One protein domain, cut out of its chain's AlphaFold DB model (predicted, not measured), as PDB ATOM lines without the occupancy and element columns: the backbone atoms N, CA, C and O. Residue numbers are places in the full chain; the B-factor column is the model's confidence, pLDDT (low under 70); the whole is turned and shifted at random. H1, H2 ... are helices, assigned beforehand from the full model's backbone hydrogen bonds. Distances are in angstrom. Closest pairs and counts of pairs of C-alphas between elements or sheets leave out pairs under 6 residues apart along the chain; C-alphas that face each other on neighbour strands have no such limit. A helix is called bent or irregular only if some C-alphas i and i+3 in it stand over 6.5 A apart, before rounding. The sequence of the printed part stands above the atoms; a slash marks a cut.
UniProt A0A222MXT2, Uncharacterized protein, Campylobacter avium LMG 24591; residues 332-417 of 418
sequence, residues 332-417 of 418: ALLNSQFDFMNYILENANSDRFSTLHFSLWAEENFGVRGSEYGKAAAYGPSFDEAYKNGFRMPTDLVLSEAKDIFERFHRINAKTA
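This is residues 332 to 417 of the 418 residues of an uncharacterized protein of Campylobacter avium LMG 24591 (UniProt A0A222MXT2). Two helices, H2 and H6, run side by side as a loose pair, with H3 set across one end of it; H5 lies on the far side of H3 from that pair, short H4 lies to one side of H3, just before H5 in the chain, and little H1 sits at the other end of H2. The last turns of H6, with residues 411 to 417, stick out. The printed part has 86 residues with six named helices, H1 to H6 in chain order, and no named strand: all helix. It is only just compact, close to loose, with a radius of gyration of the C-alphas of 14.2 A and spans of 41 by 27 by 18 A.

H1, residues 332 to 335, begins at C-alpha 332 (7.079, -15.298, 48.931) and measures 5.5 A. H2, residues 337 to 347, measures 15.4 A; H3, residues 351 to 366, 22.4 A; H4, residues 370 to 375, 10.5 A; H5, residues 377 to 388, 17.0 A. H6, residues 395 to 416, measures 31.7 A and ends at C-alpha 416 (-6.032, -7.015, 59.336). H3, H4 and H5 are irregular: C-alphas 352 and 355 are 7.6 A apart, 371 and 374 7.3 A, 378 and 381 7.4 A.

The hub H3 only just touches H4, H5 and H6, with 3 pairs of C-alphas within 8 A each; the closest C-alphas are Ser 359 and Tyr 373, Phe 358 and Phe 383, His 357 and Val 398. H5 runs opposite ways to H3 at a steep tilt of 53 degrees; H6 is about perpendicular to H3, 87 degrees. H2 touches H6, closest C-alphas Ile 344 and Leu 399, 6.8 A, opposite ways at a shallow tilt of 34 degrees, only just short of steep. H1 and H2 only just touch, only at the corner, with 3 pairs. H5 and H6 are apart. Each O i to N i+4 pair is within hydrogen-bond range in H2 and H6; H3 has 10 of 12, H5 6 of 8, H4 0 of 2 but 2 of 3 O i to N i+3 pairs, and H1 is too short for an i+4 pair.

The C-alphas farthest apart, Asn 389 and Ala 417, are 44.2 A apart. The printed part has no cut and no long link. Its mean pLDDT is 88.1; residues 370 to 376 are under 70.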
ATOM      1  N   ALA A 332       6.170 -14.899  47.863       91.31
ATOM      2  CA  ALA A 332       7.079 -15.298  48.931       91.31
ATOM      3  C   ALA A 332       8.344 -14.423  49.008       91.31
ATOM      4  O   ALA A 332       8.969 -14.358  50.068       91.31
ATOM      5  N   LEU A 333       8.697 -13.708  47.933       92.06
ATOM      6  CA  LEU A 333       9.774 -12.723  47.947       92.06
ATOM      7  C   LEU A 333       9.544 -11.618  48.998       92.06
ATOM      8  O   LEU A 333      10.496 -11.143  49.609       92.06
ATOM      9  N   LEU A 334       8.287 -11.269  49.290       93.75
ATOM     10  CA  LEU A 334       7.933 -10.287  50.320       93.75
ATOM     11  C   LEU A 334       8.152 -10.795  51.756       93.75
ATOM     12  O   LEU A 334       7.980 -10.022  52.691       93.75
ATOM     13  N   ASN A 335       8.566 -12.044  51.980       94.44
ATOM     14  CA  ASN A 335       8.844 -12.548  53.333       94.44
ATOM     15  C   ASN A 335      10.149 -11.999  53.932       94.44
ATOM     16  O   ASN A 335      10.342 -12.045  55.146       94.44
ATOM     17  N   SER A 336      11.052 -11.491  53.093       96.06
ATOM     18  CA  SER A 336      12.371 -11.010  53.495       96.06
ATOM     19  C   SER A 336      12.654  -9.685  52.812       96.06
ATOM     20  O   SER A 336      12.794  -9.622  51.593       96.06
ATOM     21  N   GLN A 337      12.765  -8.615  53.603       96.00
ATOM     22  CA  GLN A 337      13.084  -7.294  53.057       96.00
ATOM     23  C   GLN A 337      14.408  -7.329  52.292       96.00
ATOM     24  O   GLN A 337      14.521  -6.732  51.231       96.00
ATOM     25  N   PHE A 338      15.404  -8.045  52.814       96.25
ATOM     26  CA  PHE A 338      16.711  -8.156  52.181       96.25
ATOM     27  C   PHE A 338      16.622  -8.837  50.811       96.25
ATOM     28  O   PHE A 338      17.116  -8.285  49.829       96.25
ATOM     29  N   ASP A 339      15.954  -9.990  50.730       95.19
ATOM     30  CA  ASP A 339      15.848 -10.743  49.474       95.19
ATOM     31  C   ASP A 339      15.003  -9.991  48.445       95.19
ATOM     32  O   ASP A 339      15.391  -9.902  47.280       95.19
ATOM     33  N   PHE A 340      13.903  -9.371  48.883       95.50
ATOM     34  CA  PHE A 340      13.085  -8.515  48.031       95.50
ATOM     35  C   PHE A 340      13.895  -7.355  47.458       95.50
ATOM     36  O   PHE A 340      13.976  -7.198  46.243       95.50
ATOM     37  N   MET A 341      14.562  -6.576  48.312       96.31
ATOM     38  CA  MET A 341      15.325  -5.410  47.868       96.31
ATOM     39  C   MET A 341      16.499  -5.788  46.958       96.31
ATOM     40  O   MET A 341      16.752  -5.082  45.983       96.31
ATOM     41  N   ASN A 342      17.186  -6.903  47.224       95.69
ATOM     42  CA  ASN A 342      18.254  -7.389  46.349       95.69
ATOM     43  C   ASN A 342      17.722  -7.827  44.987       95.69
ATOM     44  O   ASN A 342      18.304  -7.467  43.967       95.69
ATOM     45  N   TYR A 343      16.593  -8.541  44.952       94.06
ATOM     46  CA  TYR A 343      15.969  -8.927  43.694       94.06
ATOM     47  C   TYR A 343      15.616  -7.696  42.852       94.06
ATOM     48  O   TYR A 343      15.924  -7.659  41.658       94.06
ATOM     49  N   ILE A 344      15.015  -6.669  43.468       94.50
ATOM     50  CA  ILE A 344      14.716  -5.407  42.782       94.50
ATOM     51  C   ILE A 344      16.005  -4.752  42.281       94.50
ATOM     52  O   ILE A 344      16.068  -4.373  41.118       94.50
ATOM     53  N   LEU A 345      17.052  -4.658  43.106       94.75
ATOM     54  CA  LEU A 345      18.332  -4.058  42.716       94.75
ATOM     55  C   LEU A 345      18.955  -4.750  41.494       94.75
ATOM     56  O   LEU A 345      19.403  -4.076  40.566       94.75
ATOM     57  N   GLU A 346      18.968  -6.083  41.477       93.94
ATOM     58  CA  GLU A 346      19.543  -6.878  40.388       93.94
ATOM     59  C   GLU A 346      18.735  -6.776  39.086       93.94
ATOM     60  O   GLU A 346      19.298  -6.897  37.996       93.94
ATOM     61  N   ASN A 347      17.424  -6.528  39.185       91.81
ATOM     62  CA  ASN A 347      16.502  -6.600  38.053       91.81
ATOM     63  C   ASN A 347      15.859  -5.259  37.674       91.81
ATOM     64  O   ASN A 347      15.103  -5.229  36.705       91.81
ATOM     65  N   ALA A 348      16.171  -4.154  38.361       90.88
ATOM     66  CA  ALA A 348      15.506  -2.858  38.190       90.88
ATOM     67  C   ALA A 348      15.473  -2.385  36.729       90.88
ATOM     68  O   ALA A 348      14.474  -1.857  36.269       90.88
ATOM     69  N   ASN A 349      16.542  -2.624  35.967       88.19
ATOM     70  CA  ASN A 349      16.629  -2.193  34.568       88.19
ATOM     71  C   ASN A 349      16.084  -3.213  33.554       88.19
ATOM     72  O   ASN A 349      16.133  -2.954  32.348       88.19
ATOM     73  N   SER A 350      15.599  -4.367  34.016       88.31
ATOM     74  CA  SER A 350      15.019  -5.396  33.152       88.31
ATOM     75  C   SER A 350      13.619  -5.010  32.681       88.31
ATOM     76  O   SER A 350      12.881  -4.311  33.377       88.31
ATOM     77  N   ASP A 351      13.223  -5.540  31.526       86.19
ATOM     78  CA  ASP A 351      11.902  -5.277  30.946       86.19
ATOM     79  C   ASP A 351      10.750  -5.797  31.826       86.19
ATOM     80  O   ASP A 351       9.624  -5.334  31.683       86.19
ATOM     81  N   ARG A 352      11.023  -6.682  32.801       84.94
ATOM     82  CA  ARG A 352      10.040  -7.116  33.812       84.94
ATOM     83  C   ARG A 352       9.471  -5.940  34.612       84.94
ATOM     84  O   ARG A 352       8.323  -5.995  35.033       84.94
ATOM     85  N   PHE A 353      10.263  -4.889  34.817       88.44
ATOM     86  CA  PHE A 353       9.864  -3.701  35.572       88.44
ATOM     87  C   PHE A 353       9.425  -2.543  34.668       88.44
ATOM     88  O   PHE A 353       9.294  -1.416  35.143       88.44
ATOM     89  N   SER A 354       9.161  -2.778  33.376       87.94
ATOM     90  CA  SER A 354       8.703  -1.722  32.464       87.94
ATOM     91  C   SER A 354       7.424  -1.040  32.958       87.94
ATOM     92  O   SER A 354       7.324   0.184  32.885       87.94
ATOM     93  N   THR A 355       6.487  -1.805  33.530       87.12
ATOM     94  CA  THR A 355       5.245  -1.265  34.101       87.12
ATOM     95  C   THR A 355       5.527  -0.391  35.320       87.12
ATOM     96  O   THR A 355       5.020   0.723  35.378       87.12
ATOM     97  N   LEU A 356       6.391  -0.816  36.250       89.38
ATOM     98  CA  LEU A 356       6.819   0.027  37.375       89.38
ATOM     99  C   LEU A 356       7.507   1.316  36.897       89.38
ATOM    100  O   LEU A 356       7.254   2.396  37.426       89.38
ATOM    101  N   HIS A 357       8.359   1.225  35.876       91.56
ATOM    102  CA  HIS A 357       9.017   2.394  35.297       91.56
ATOM    103  C   HIS A 357       8.014   3.366  34.677       91.56
ATOM    104  O   HIS A 357       8.150   4.574  34.863       91.56
ATOM    105  N   PHE A 358       7.007   2.854  33.966       88.38
ATOM    106  CA  PHE A 358       5.920   3.669  33.432       88.38
ATOM    107  C   PHE A 358       5.143   4.343  34.557       88.38
ATOM    108  O   PHE A 358       4.876   5.539  34.491       88.38
ATOM    109  N   SER A 359       4.831   3.586  35.606       85.81
ATOM    110  CA  SER A 359       4.115   4.064  36.781       85.81
ATOM    111  C   SER A 359       4.824   5.228  37.470       85.81
ATOM    112  O   SER A 359       4.194   6.254  37.715       85.81
ATOM    113  N   LEU A 360       6.130   5.103  37.722       89.75
ATOM    114  CA  LEU A 360       6.939   6.160  38.334       89.75
ATOM    115  C   LEU A 360       7.115   7.364  37.399       89.75
ATOM    116  O   LEU A 360       6.990   8.509  37.824       89.75
ATOM    117  N   TRP A 361       7.352   7.118  36.108       89.31
ATOM    118  CA  TRP A 361       7.444   8.179  35.106       89.31
ATOM    119  C   TRP A 361       6.142   8.986  35.013       89.31
ATOM    120  O   TRP A 361       6.170  10.217  34.957       89.31
ATOM    121  N   ALA A 362       4.993   8.309  35.019       85.25
ATOM    122  CA  ALA A 362       3.690   8.952  34.957       85.25
ATOM    123  C   ALA A 362       3.406   9.793  36.213       85.25
ATOM    124  O   ALA A 362       2.850  10.888  36.104       85.25
ATOM    125  N   GLU A 363       3.829   9.320  37.386       86.31
ATOM    126  CA  GLU A 363       3.735  10.078  38.634       86.31
ATOM    127  C   GLU A 363       4.600  11.347  38.587       86.31
ATOM    128  O   GLU A 363       4.087  12.436  38.836       86.31
ATOM    129  N   GLU A 364       5.866  11.247  38.172       88.00
ATOM    130  CA  GLU A 364       6.766  12.407  38.074       88.00
ATOM    131  C   GLU A 364       6.286  13.468  37.071       88.00
ATOM    132  O   GLU A 364       6.449  14.666  37.303       88.00
ATOM    133  N   ASN A 365       5.704  13.043  35.944       84.31
ATOM    134  CA  ASN A 365       5.377  13.946  34.836       84.31
ATOM    135  C   ASN A 365       3.934  14.463  34.873       84.31
ATOM    136  O   ASN A 365       3.659  15.537  34.333       84.31
ATOM    137  N   PHE A 366       3.012  13.725  35.496       82.88
ATOM    138  CA  PHE A 366       1.582  14.054  35.487       82.88
ATOM    139  C   PHE A 366       0.915  13.991  36.864       82.88
ATOM    140  O   PHE A 366      -0.258  14.349  36.971       82.88
ATOM    141  N   GLY A 367       1.621  13.550  37.910       82.88
ATOM    142  CA  GLY A 367       1.065  13.420  39.258       82.88
ATOM    143  C   GLY A 367      -0.008  12.337  39.381       82.88
ATOM    144  O   GLY A 367      -0.892  12.461  40.225       82.88
ATOM    145  N   VAL A 368       0.024  11.308  38.524       76.19
ATOM    146  CA  VAL A 368      -0.953  10.204  38.531       76.19
ATOM    147  C   VAL A 368      -0.337   8.922  39.089       76.19
ATOM    148  O   VAL A 368       0.775   8.554  38.719       76.19
ATOM    149  N   ARG A 369      -1.076   8.216  39.953       71.25
ATOM    150  CA  ARG A 369      -0.645   6.963  40.598       71.25
ATOM    151  C   ARG A 369      -1.800   5.961  40.690       71.25
ATOM    152  O   ARG A 369      -2.966   6.355  40.728       71.25
ATOM    153  N   GLY A 370      -1.481   4.668  40.755       64.44
ATOM    154  CA  GLY A 370      -2.450   3.603  41.034       64.44
ATOM    155  C   GLY A 370      -3.598   3.546  40.022       64.44
ATOM    156  O   GLY A 370      -3.384   3.479  38.815       64.44
ATOM    157  N   SER A 371      -4.843   3.588  40.491       55.19
ATOM    158  CA  SER A 371      -6.029   3.490  39.623       55.19
ATOM    159  C   SER A 371      -6.164   4.639  38.610       55.19
ATOM    160  O   SER A 371      -6.944   4.540  37.663       55.19
ATOM    161  N   GLU A 372      -5.377   5.710  38.744       63.66
ATOM    162  CA  GLU A 372      -5.383   6.842  37.820       63.66
ATOM    163  C   GLU A 372      -4.520   6.646  36.559       63.66
ATOM    164  O   GLU A 372      -4.526   7.521  35.688       63.66
ATOM    165  N   TYR A 373      -3.825   5.508  36.396       62.28
ATOM    166  CA  TYR A 373      -2.955   5.253  35.232       62.28
ATOM    167  C   TYR A 373      -3.667   5.355  33.876       62.28
ATOM    168  O   TYR A 373      -3.033   5.705  32.881       62.28
ATOM    169  N   GLY A 374      -4.988   5.154  33.821       61.69
ATOM    170  CA  GLY A 374      -5.776   5.382  32.603       61.69
ATOM    171  C   GLY A 374      -5.639   6.807  32.043       61.69
ATOM    172  O   GLY A 374      -5.708   7.001  30.832       61.69
ATOM    173  N   LYS A 375      -5.353   7.802  32.899       64.94
ATOM    174  CA  LYS A 375      -5.092   9.194  32.489       64.94
ATOM    175  C   LYS A 375      -3.736   9.358  31.786       64.94
ATOM    176  O   LYS A 375      -3.590  10.257  30.962       64.94
ATOM    177  N   ALA A 376      -2.768   8.484  32.072       63.41
ATOM    178  CA  ALA A 376      -1.456   8.459  31.420       63.41
ATOM    179  C   ALA A 376      -1.413   7.562  30.169       63.41
ATOM    180  O   ALA A 376      -0.438   7.616  29.420       63.41
ATOM    181  N   ALA A 377      -2.464   6.777  29.895       70.19
ATOM    182  CA  ALA A 377      -2.499   5.821  28.784       70.19
ATOM    183  C   ALA A 377      -2.245   6.469  27.409       70.19
ATOM    184  O   ALA A 377      -1.612   5.864  26.546       70.19
ATOM    185  N   ALA A 378      -2.665   7.727  27.224       73.00
ATOM    186  CA  ALA A 378      -2.411   8.495  26.002       73.00
ATOM    187  C   ALA A 378      -0.911   8.699  25.704       73.00
ATOM    188  O   ALA A 378      -0.543   8.929  24.554       73.00
ATOM    189  N   TYR A 379      -0.052   8.594  26.721       72.56
ATOM    190  CA  TYR A 379       1.395   8.749  26.600       72.56
ATOM    191  C   TYR A 379       2.166   7.424  26.631       72.56
ATOM    192  O   TYR A 379       3.387   7.435  26.463       72.56
ATOM    193  N   GLY A 380       1.468   6.293  26.792       78.50
ATOM    194  CA  GLY A 380       2.051   4.950  26.736       78.50
ATOM    195  C   GLY A 380       2.945   4.729  25.509       78.50
ATOM    196  O   GLY A 380       4.096   4.347  25.691       78.50
ATOM    197  N   PRO A 381       2.514   5.081  24.276       82.19
ATOM    198  CA  PRO A 381       3.343   4.887  23.084       82.19
ATOM    199  C   PRO A 381       4.686   5.630  23.126       82.19
ATOM    200  O   PRO A 381       5.707   5.086  22.709       82.19
ATOM    201  N   SER A 382       4.695   6.863  23.645       82.81
ATOM    202  CA  SER A 382       5.914   7.673  23.766       82.81
ATOM    203  C   SER A 382       6.855   7.119  24.832       82.81
ATOM    204  O   SER A 382       8.069   7.087  24.628       82.81
ATOM    205  N   PHE A 383       6.305   6.665  25.964       86.56
ATOM    206  CA  PHE A 383       7.090   5.984  26.988       86.56
ATOM    207  C   PHE A 383       7.684   4.682  26.445       86.56
ATOM    208  O   PHE A 383       8.879   4.459  26.605       86.56
ATOM    209  N   ASP A 384       6.894   3.859  25.754       86.50
ATOM    210  CA  ASP A 384       7.349   2.589  25.190       86.50
ATOM    211  C   ASP A 384       8.502   2.789  24.200       86.50
ATOM    212  O   ASP A 384       9.462   2.015  24.189       86.50
ATOM    213  N   GLU A 385       8.433   3.830  23.366       87.06
ATOM    214  CA  GLU A 385       9.521   4.197  22.456       87.06
ATOM    215  C   GLU A 385      10.777   4.629  23.226       87.06
ATOM    216  O   GLU A 385      11.871   4.127  22.952       87.06
ATOM    217  N   ALA A 386      10.640   5.502  24.226       87.56
ATOM    218  CA  ALA A 386      11.761   5.919  25.066       87.56
ATOM    219  C   ALA A 386      12.384   4.730  25.819       87.56
ATOM    220  O   ALA A 386      13.608   4.583  25.846       87.56
ATOM    221  N   TYR A 387      11.557   3.849  26.384       88.81
ATOM    222  CA  TYR A 387      11.974   2.669  27.136       88.81
ATOM    223  C   TYR A 387      12.716   1.667  26.242       88.81
ATOM    224  O   TYR A 387      13.770   1.155  26.630       88.81
ATOM    225  N   LYS A 388      12.251   1.455  25.001       89.06
ATOM    226  CA  LYS A 388      12.976   0.674  23.978       89.06
ATOM    227  C   LYS A 388      14.317   1.302  23.596       89.06
ATOM    228  O   LYS A 388      15.268   0.578  23.323       89.06
ATOM    229  N   ASN A 389      14.408   2.630  23.630       91.75
ATOM    230  CA  ASN A 389      15.639   3.382  23.380       91.75
ATOM    231  C   ASN A 389      16.555   3.495  24.619       91.75
ATOM    232  O   ASN A 389      17.515   4.265  24.606       91.75
ATOM    233  N   GLY A 390      16.292   2.721  25.676       91.31
ATOM    234  CA  GLY A 390      17.152   2.616  26.856       91.31
ATOM    235  C   GLY A 390      16.800   3.563  28.003       91.31
ATOM    236  O   GLY A 390      17.523   3.583  28.997       91.31
ATOM    237  N   PHE A 391      15.700   4.322  27.915       92.06
ATOM    238  CA  PHE A 391      15.214   5.101  29.055       92.06
ATOM    239  C   PHE A 391      14.874   4.180  30.230       92.06
ATOM    240  O   PHE A 391      14.175   3.177  30.072       92.06
ATOM    241  N   ARG A 392      15.349   4.538  31.421       93.81
ATOM    242  CA  ARG A 392      15.043   3.870  32.687       93.81
ATOM    243  C   ARG A 392      14.861   4.942  33.762       93.81
ATOM    244  O   ARG A 392      15.534   5.971  33.725       93.81
ATOM    245  N   MET A 393      13.962   4.689  34.709       94.25
ATOM    246  CA  MET A 393      13.835   5.489  35.919       94.25
ATOM    247  C   MET A 393      15.085   5.290  36.782       94.25
ATOM    248  O   MET A 393      15.698   4.217  36.711       94.25
ATOM    249  N   PRO A 394      15.466   6.285  37.598       94.75
ATOM    250  CA  PRO A 394      16.582   6.143  38.521       94.75
ATOM    251  C   PRO A 394      16.408   4.925  39.443       94.75
ATOM    252  O   PRO A 394      15.336   4.694  40.004       94.75
ATOM    253  N   THR A 395      17.458   4.112  39.588       93.06
ATOM    254  CA  THR A 395      17.396   2.869  40.379       93.06
ATOM    255  C   THR A 395      17.115   3.134  41.861       93.06
ATOM    256  O   THR A 395      16.440   2.343  42.509       93.06
ATOM    257  N   ASP A 396      17.587   4.252  42.404       94.06
ATOM    258  CA  ASP A 396      17.282   4.708  43.762       94.06
ATOM    259  C   ASP A 396      15.792   5.010  43.959       94.06
ATOM    260  O   ASP A 396      15.235   4.640  44.994       94.06
ATOM    261  N   LEU A 397      15.124   5.588  42.955       93.31
ATOM    262  CA  LEU A 397      13.675   5.793  42.980       93.31
ATOM    263  C   LEU A 397      12.920   4.456  42.965       93.31
ATOM    264  O   LEU A 397      12.024   4.246  43.782       93.31
ATOM    265  N   VAL A 398      13.327   3.527  42.094       94.06
ATOM    266  CA  VAL A 398      12.751   2.170  42.018       94.06
ATOM    267  C   VAL A 398      12.887   1.431  43.355       94.06
ATOM    268  O   VAL A 398      11.929   0.827  43.836       94.06
ATOM    269  N   LEU A 399      14.060   1.508  43.991       95.38
ATOM    270  CA  LEU A 399      14.301   0.897  45.300       95.38
ATOM    271  C   LEU A 399      13.516   1.588  46.419       95.38
ATOM    272  O   LEU A 399      13.034   0.916  47.330       95.38
ATOM    273  N   SER A 400      13.374   2.912  46.370       95.31
ATOM    274  CA  SER A 400      12.566   3.651  47.341       95.31
ATOM    275  C   SER A 400      11.102   3.217  47.285       95.31
ATOM    276  O   SER A 400      10.508   2.953  48.330       95.31
ATOM    277  N   GLU A 401      10.541   3.087  46.082       93.19
ATOM    278  CA  GLU A 401       9.158   2.643  45.886       93.19
ATOM    279  C   GLU A 401       8.960   1.191  46.339       93.19
ATOM    280  O   GLU A 401       8.025   0.890  47.078       93.19
ATOM    281  N   ALA A 402       9.882   0.288  45.990       94.56
ATOM    282  CA  ALA A 402       9.847  -1.089  46.483       94.56
ATOM    283  C   ALA A 402       9.857  -1.155  48.012       94.56
ATOM    284  O   ALA A 402       9.057  -1.875  48.614       94.56
ATOM    285  N   LYS A 403      10.712  -0.363  48.660       96.56
ATOM    286  CA  LYS A 403      10.768  -0.320  50.118       96.56
ATOM    287  C   LYS A 403       9.453   0.176  50.736       96.56
ATOM    288  O   LYS A 403       8.991  -0.443  51.694       96.56
ATOM    289  N   ASP A 404       8.847   1.234  50.193       95.19
ATOM    290  CA  ASP A 404       7.540   1.740  50.648       95.19
ATOM    291  C   ASP A 404       6.450   0.665  50.531       95.19
ATOM    292  O   ASP A 404       5.745   0.381  51.504       95.19
ATOM    293  N   ILE A 405       6.362   0.003  49.372       94.00
ATOM    294  CA  ILE A 405       5.392  -1.069  49.118       94.00
ATOM    295  C   ILE A 405       5.577  -2.218  50.113       94.00
ATOM    296  O   ILE A 405       4.596  -2.681  50.696       94.00
ATOM    297  N   PHE A 406       6.819  -2.652  50.352       96.25
ATOM    298  CA  PHE A 406       7.128  -3.706  51.317       96.25
ATOM    299  C   PHE A 406       6.649  -3.336  52.729       96.25
ATOM    300  O   PHE A 406       5.961  -4.114  53.389       96.25
ATOM    301  N   GLU A 407       6.981  -2.132  53.199       97.31
ATOM    302  CA  GLU A 407       6.619  -1.680  54.546       97.31
ATOM    303  C   GLU A 407       5.104  -1.520  54.719       97.31
ATOM    304  O   GLU A 407       4.559  -1.861  55.773       97.31
ATOM    305  N   ARG A 408       4.405  -1.021  53.695       95.62
ATOM    306  CA  ARG A 408       2.941  -0.903  53.691       95.62
ATOM    307  C   ARG A 408       2.262  -2.270  53.647       95.62
ATOM    308  O   ARG A 408       1.343  -2.498  54.427       95.62
ATOM    309  N   PHE A 409       2.756  -3.198  52.823       95.12
ATOM    310  CA  PHE A 409       2.261  -4.577  52.742       95.12
ATOM    311  C   PHE A 409       2.292  -5.283  54.102       95.12
ATOM    312  O   PHE A 409       1.278  -5.818  54.549       95.12
ATOM    313  N   HIS A 410       3.428  -5.241  54.803       96.25
ATOM    314  CA  HIS A 410       3.544  -5.887  56.115       96.25
ATOM    315  C   HIS A 410       2.690  -5.209  57.179       96.25
ATOM    316  O   HIS A 410       2.082  -5.881  58.010       96.25
ATOM    317  N   ARG A 411       2.602  -3.879  57.140       96.56
ATOM    318  CA  ARG A 411       1.790  -3.103  58.080       96.56
ATOM    319  C   ARG A 411       0.304  -3.407  57.941       96.56
ATOM    320  O   ARG A 411      -0.345  -3.645  58.958       96.56
ATOM    321  N   ILE A 412      -0.231  -3.398  56.716       95.62
ATOM    322  CA  ILE A 412      -1.655  -3.661  56.494       95.62
ATOM    323  C   ILE A 412      -1.998  -5.110  56.846       95.62
ATOM    324  O   ILE A 412      -2.953  -5.326  57.583       95.62
ATOM    325  N   ASN A 413      -1.169  -6.083  56.448       94.06
ATOM    326  CA  ASN A 413      -1.416  -7.495  56.757       94.06
ATOM    327  C   ASN A 413      -1.377  -7.756  58.269       94.06
ATOM    328  O   ASN A 413      -2.260  -8.416  58.807       94.06
ATOM    329  N   ALA A 414      -0.405  -7.181  58.988       96.19
ATOM    330  CA  ALA A 414      -0.342  -7.301  60.444       96.19
ATOM    331  C   ALA A 414      -1.554  -6.666  61.148       96.19
ATOM    332  O   ALA A 414      -1.947  -7.108  62.225       96.19
ATOM    333  N   LYS A 415      -2.144  -5.623  60.551       96.31
ATOM    334  CA  LYS A 415      -3.317  -4.926  61.090       96.31
ATOM    335  C   LYS A 415      -4.615  -5.712  60.889       96.31
ATOM    336  O   LYS A 415      -5.504  -5.606  61.734       96.31
ATOM    337  N   THR A 416      -4.752  -6.434  59.777       96.69
ATOM    338  CA  THR A 416      -6.032  -7.015  59.336       96.69
ATOM    339  C   THR A 416      -6.105  -8.536  59.435       96.69
ATOM    340  O   THR A 416      -7.193  -9.076  59.249       96.69
ATOM    341  N   ALA A 417      -5.000  -9.222  59.744       96.12
ATOM    342  CA  ALA A 417      -4.957 -10.678  59.886       96.12
ATOM    343  C   ALA A 417      -5.901 -11.200  60.987       96.12
ATOM    344  O   ALA A 417      -6.058 -10.560  62.032       96.12
TER     345      ALA A 417